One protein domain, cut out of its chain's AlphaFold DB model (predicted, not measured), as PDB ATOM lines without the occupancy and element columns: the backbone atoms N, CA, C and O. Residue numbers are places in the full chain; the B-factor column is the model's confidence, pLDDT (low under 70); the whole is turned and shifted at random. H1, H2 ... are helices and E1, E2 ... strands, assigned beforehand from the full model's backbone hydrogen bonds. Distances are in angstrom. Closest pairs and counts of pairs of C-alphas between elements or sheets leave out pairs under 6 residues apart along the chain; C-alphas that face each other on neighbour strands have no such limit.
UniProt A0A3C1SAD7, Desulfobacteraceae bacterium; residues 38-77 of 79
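Overview. This is residues 38 to 77 of the 79 residues of a protein of Desulfobacteraceae bacterium (UniProt A0A3C1SAD7). A small head, made of the two-stranded hairpin E1 and E2 with helix H1 near it, is followed by an arm: residues 64 to 77, which hold helix H2, stick out from the head with nothing packed on them. The printed part has 40 residues, with H1, E1, E2 and H2 in that order along the chain. The two strands make one antiparallel sheet, order E1, E2, and the class is mixed, helices and strands. The whole is only just loose, close to extended, with a radius of gyration of the C-alphas of 13.3 A, and its elongated outline spans 35 by 22 by 15 A.

Arrangement. Look first at E1, residues 51 to 54, and E2, residues 57 to 60, a hairpin of antiparallel neighbours with 148 degrees between their directions. Across it N 52 and O 59 are 2.8 A apart and N 54 and O 57 are 2.9 A apart, both within hydrogen-bond range. Next find H1, residues 38 to 46: its closest C-alphas to E1 are those of Glu 44 and Ser 51, 7.2 A apart. Its closest to E2 are those of Tyr 40 and Ile 58, 7.9 A apart. H2, residues 66 to 75, is apart from H1 and from E1. In H1 and H2 every O i to N i+4 pair is within hydrogen-bond range.

Along the chain. Find C-alpha 51 at (61.552, 86.688, 14.705); from there E1 runs 10.0 A to C-alpha 54, and E2 runs 10.3 A from C-alpha 57 to C-alpha 60. H1 begins at C-alpha 38, (65.131, 81.485, 27.264), and is 12.8 A long. H2 runs 14.3 A from C-alpha 66 to C-alpha 75 at (71.744, 106.842, 8.035).

Size, cuts and confidence. The two C-alphas farthest apart are those of Glu 39 and Gly 77, at 35.7 A. The printed part has no cut, and its three links, H1 to E1, E1 to E2 and E2 to H2, are tight. The mean pLDDT of the printed part is 92.8, and no printed residue is under 70.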
ATOM      1  N   GLU A  38      64.263  82.644  27.479       97.62
ATOM      2  CA  GLU A  38      65.131  81.485  27.264       97.62
ATOM      3  C   GLU A  38      64.538  80.555  26.201       97.62
ATOM      4  O   GLU A  38      65.226  80.210  25.244       97.62
ATOM      5  N   GLU A  39      63.239  80.252  26.295       95.81
ATOM      6  CA  GLU A  39      62.524  79.439  25.300       95.81
ATOM      7  C   GLU A  39      62.551  80.080  23.906       95.81
ATOM      8  O   GLU A  39      62.726  79.390  22.897       95.81
ATOM      9  N   TYR A  40      62.391  81.407  23.838       95.56
ATOM     10  CA  TYR A  40      62.538  82.147  22.589       95.56
ATOM     11  C   TYR A  40      63.946  81.985  22.009       95.56
ATOM     12  O   TYR A  40      64.071  81.661  20.835       95.56
ATOM     13  N   LEU A  41      65.002  82.158  22.811       96.69
ATOM     14  CA  LEU A  41      66.386  82.054  22.335       96.69
ATOM     15  C   LEU A  41      66.733  80.654  21.815       96.69
ATOM     16  O   LEU A  41      67.408  80.540  20.794       96.69
ATOM     17  N   GLU A  42      66.262  79.604  22.485       96.88
ATOM     18  CA  GLU A  42      66.437  78.219  22.031       96.88
ATOM     19  C   GLU A  42      65.738  77.979  20.689       96.88
ATOM     20  O   GLU A  42      66.329  77.423  19.761       96.88
ATOM     21  N   THR A  43      64.501  78.462  20.562       93.25
ATOM     22  CA  THR A  43      63.717  78.339  19.327       93.25
ATOM     23  C   THR A  43      64.352  79.138  18.185       93.25
ATOM     24  O   THR A  43      64.497  78.636  17.074       93.25
ATOM     25  N   GLU A  44      64.796  80.363  18.463       95.00
ATOM     26  CA  GLU A  44      65.392  81.292  17.498       95.00
ATOM     27  C   GLU A  44      66.774  80.831  16.999       95.00
ATOM     28  O   GLU A  44      67.201  81.194  15.897       95.00
ATOM     29  N   ALA A  45      67.492  80.038  17.800       96.19
ATOM     30  CA  ALA A  45      68.754  79.413  17.410       96.19
ATOM     31  C   ALA A  45      68.554  78.232  16.447       96.19
ATOM     32  O   ALA A  45      69.411  77.995  15.597       96.19
ATOM     33  N   ALA A  46      67.439  77.508  16.574       96.19
ATOM     34  CA  ALA A  46      67.093  76.373  15.718       96.19
ATOM     35  C   ALA A  46      66.295  76.768  14.460       96.19
ATOM     36  O   ALA A  46      66.175  75.962  13.541       96.19
ATOM     37  N   ALA A  47      65.729  77.978  14.421       93.56
ATOM     38  CA  ALA A  47      64.904  78.450  13.317       93.56
ATOM     39  C   ALA A  47      65.733  78.936  12.113       93.56
ATOM     40  O   ALA A  47      66.701  79.685  12.256       93.56
ATOM     41  N   ASP A  48      65.273  78.591  10.908       94.38
ATOM     42  CA  ASP A  48      65.840  79.074   9.635       94.38
ATOM     43  C   ASP A  48      65.489  80.542   9.330       94.38
ATOM     44  O   ASP A  48      66.025  81.153   8.403       94.38
ATOM     45  N   TYR A  49      64.559  81.114  10.091       90.88
ATOM     46  CA  TYR A  49      64.119  82.497   9.970       90.88
ATOM     47  C   TYR A  49      64.293  83.227  11.297       90.88
ATOM     48  O   TYR A  49      64.514  82.614  12.339       90.88
ATOM     49  N   LYS A  50      64.200  84.557  11.239       91.94
ATOM     50  CA  LYS A  50      64.296  85.413  12.417       91.94
ATOM     51  C   LYS A  50      62.960  86.027  12.785       91.94
ATOM     52  O   LYS A  50      62.160  86.371  11.910       91.94
ATOM     53  N   SER A  51      62.754  86.154  14.083       94.50
ATOM     54  CA  SER A  51      61.552  86.688  14.705       94.50
ATOM     55  C   SER A  51      61.920  87.807  15.678       94.50
ATOM     56  O   SER A  51      63.086  88.038  15.987       94.50
ATOM     57  N   GLU A  52      60.919  88.532  16.155       94.81
ATOM     58  CA  GLU A  52      61.082  89.569  17.171       94.81
ATOM     59  C   GLU A  52      60.359  89.136  18.447       94.81
ATOM     60  O   GLU A  52      59.194  88.746  18.398       94.81
ATOM     61  N   TYR A  53      61.035  89.207  19.595       95.75
ATOM     62  CA  TYR A  53      60.443  88.911  20.900       95.75
ATOM     63  C   TYR A  53      60.086  90.197  21.645       95.75
ATOM     64  O   TYR A  53      60.949  91.056  21.858       95.75
ATOM     65  N   TYR A  54      58.845  90.305  22.118       95.31
ATOM     66  CA  TYR A  54      58.396  91.427  22.939       95.31
ATOM     67  C   TYR A  54      57.363  90.983  23.978       95.31
ATOM     68  O   TYR A  54      56.311  90.463  23.636       95.31
ATOM     69  N   GLN A  55      57.672  91.188  25.265       95.94
ATOM     70  CA  GLN A  55      56.796  90.859  26.407       95.94
ATOM     71  C   GLN A  55      56.206  89.431  26.394       95.94
ATOM     72  O   GLN A  55      55.084  89.202  26.837       95.94
ATOM     73  N   GLY A  56      56.980  88.454  25.921       95.25
ATOM     74  CA  GLY A  56      56.556  87.056  25.844       95.25
ATOM     75  C   GLY A  56      55.957  86.664  24.496       95.25
ATOM     76  O   GLY A  56      55.826  85.478  24.220       95.25
ATOM     77  N   GLU A  57      55.639  87.623  23.635       95.62
ATOM     78  CA  GLU A  57      55.082  87.370  22.309       95.62
ATOM     79  C   GLU A  57      56.185  87.342  21.247       95.62
ATOM     80  O   GLU A  57      57.205  88.027  21.366       95.62
ATOM     81  N   ILE A  58      55.969  86.542  20.200       94.06
ATOM     82  CA  ILE A  58      56.880  86.410  19.060       94.06
ATOM     83  C   ILE A  58      56.187  86.948  17.805       94.06
ATOM     84  O   ILE A  58      55.121  86.463  17.412       94.06
ATOM     85  N   PHE A  59      56.827  87.911  17.151       92.81
ATOM     86  CA  PHE A  59      56.370  88.564  15.931       92.81
ATOM     87  C   PHE A  59      57.256  88.169  14.751       92.81
ATOM     88  O   PHE A  59      58.447  87.906  14.907       92.81
ATOM     89  N   ALA A  60      56.683  88.133  13.548       91.62
ATOM     90  CA  ALA A  60      57.483  87.960  12.343       91.62
ATOM     91  C   ALA A  60      58.367  89.198  12.143       91.62
ATOM     92  O   ALA A  60      57.861  90.320  12.152       91.62
ATOM     93  N   MET A  61      59.670  88.995  11.949       89.44
ATOM     94  CA  MET A  61      60.588  90.102  11.695       89.44
ATOM     95  C   MET A  61      60.276  90.744  10.337       89.44
ATOM     96  O   MET A  61      59.909  90.056   9.382       89.44
ATOM     97  N   SER A  62      60.488  92.056  10.219       81.38
ATOM     98  CA  SER A  62      60.157  92.845   9.012       81.38
ATOM     99  C   SER A  62      60.971  92.488   7.748       81.38
ATOM    100  O   SER A  62      60.811  93.116   6.699       81.38
ATOM    101  N   GLY A  63      61.832  91.466   7.818       83.25
ATOM    102  CA  GLY A  63      62.754  91.075   6.757       83.25
ATOM    103  C   GLY A  63      63.789  92.159   6.434       83.25
ATOM    104  O   GLY A  63      63.806  93.242   7.014       83.25
ATOM    105  N   GLY A  64      64.679  91.871   5.486       86.38
ATOM    106  CA  GLY A  64      65.653  92.833   4.973       86.38
ATOM    107  C   GLY A  64      65.689  92.787   3.452       86.38
ATOM    108  O   GLY A  64      65.750  91.711   2.864       86.38
ATOM    109  N   SER A  65      65.655  93.950   2.802       90.94
ATOM    110  CA  SER A  65      65.952  94.069   1.369       90.94
ATOM    111  C   SER A  65      67.251  94.850   1.176       90.94
ATOM    112  O   SER A  65      67.555  95.705   2.009       90.94
ATOM    113  N   PRO A  66      67.992  94.655   0.069       92.19
ATOM    114  CA  PRO A  66      69.194  95.443  -0.206       92.19
ATOM    115  C   PRO A  66      68.939  96.955  -0.139       92.19
ATOM    116  O   PRO A  66      69.731  97.695   0.434       92.19
ATOM    117  N   LYS A  67      67.777  97.407  -0.633       93.69
ATOM    118  CA  LYS A  67      67.348  98.809  -0.536       93.69
ATOM    119  C   LYS A  67      67.167  99.260   0.917       93.69
ATOM    120  O   LYS A  67      67.576 100.367   1.255       93.69
ATOM    121  N   HIS A  68      66.561  98.424   1.762       91.94
ATOM    122  CA  HIS A  68      66.434  98.701   3.194       91.94
ATOM    123  C   HIS A  68      67.820  98.831   3.844       91.94
ATOM    124  O   HIS A  68      68.081  99.822   4.521       91.94
ATOM    125  N   SER A  69      68.744  97.913   3.544       90.88
ATOM    126  CA  SER A  69      70.126  97.965   4.040       90.88
ATOM    127  C   SER A  69      70.869  99.228   3.598       90.88
ATOM    128  O   SER A  69      71.541  99.841   4.421       90.88
ATOM    129  N   SER A  70      70.722  99.668   2.343       93.31
ATOM    130  CA  SER A  70      71.350 100.907   1.858       93.31
ATOM    131  C   SER A  70      70.854 102.152   2.593       93.31
ATOM    132  O   SER A  70      71.649 103.035   2.902       93.31
ATOM    133  N   ILE A  71      69.553 102.229   2.898       92.69
ATOM    134  CA  ILE A  71      68.993 103.351   3.667       92.69
ATOM    135  C   ILE A  71      69.610 103.385   5.065       92.69
ATOM    136  O   ILE A  71      70.052 104.445   5.507       92.69
ATOM    137  N   ILE A  72      69.675 102.233   5.738       91.44
ATOM    138  CA  ILE A  72      70.265 102.136   7.076       91.44
ATOM    139  C   ILE A  72      71.753 102.494   7.043       91.44
ATOM    140  O   ILE A  72      72.186 103.296   7.862       91.44
ATOM    141  N   PHE A  73      72.518 101.977   6.078       92.44
ATOM    142  CA  PHE A  73      73.949 102.269   5.925       92.44
ATOM    143  C   PHE A  73      74.227 103.772   5.752       92.44
ATOM    144  O   PHE A  73      75.104 104.322   6.417       92.44
ATOM    145  N   ASN A  74      73.427 104.453   4.927       92.44
ATOM    146  CA  ASN A  74      73.526 105.900   4.745       92.44
ATOM    147  C   ASN A  74      73.171 106.668   6.028       92.44
ATOM    148  O   ASN A  74      73.802 107.678   6.330       92.44
ATOM    149  N   LEU A  75      72.172 106.201   6.788       92.81
ATOM    150  CA  LEU A  75      71.744 106.842   8.035       92.81
ATOM    151  C   LEU A  75      72.799 106.724   9.141       92.81
ATOM    152  O   LEU A  75      72.994 107.673   9.896       92.81
ATOM    153  N   ILE A  76      73.483 105.582   9.236       93.62
ATOM    154  CA  ILE A  76      74.512 105.340  10.260       93.62
ATOM    155  C   ILE A  76      75.891 105.900   9.881       93.62
ATOM    156  O   ILE A  76      76.842 105.719  10.634       93.62
ATOM    157  N   GLY A  77      76.006 106.587   8.738       81.69
ATOM    158  CA  GLY A  77      77.254 107.210   8.300       81.69
ATOM    159  C   GLY A  77      78.323 106.198   7.899       81.69
ATOM    160  O   GLY A  77      79.497 106.418   8.186       81.69
TER     161      GLY A  77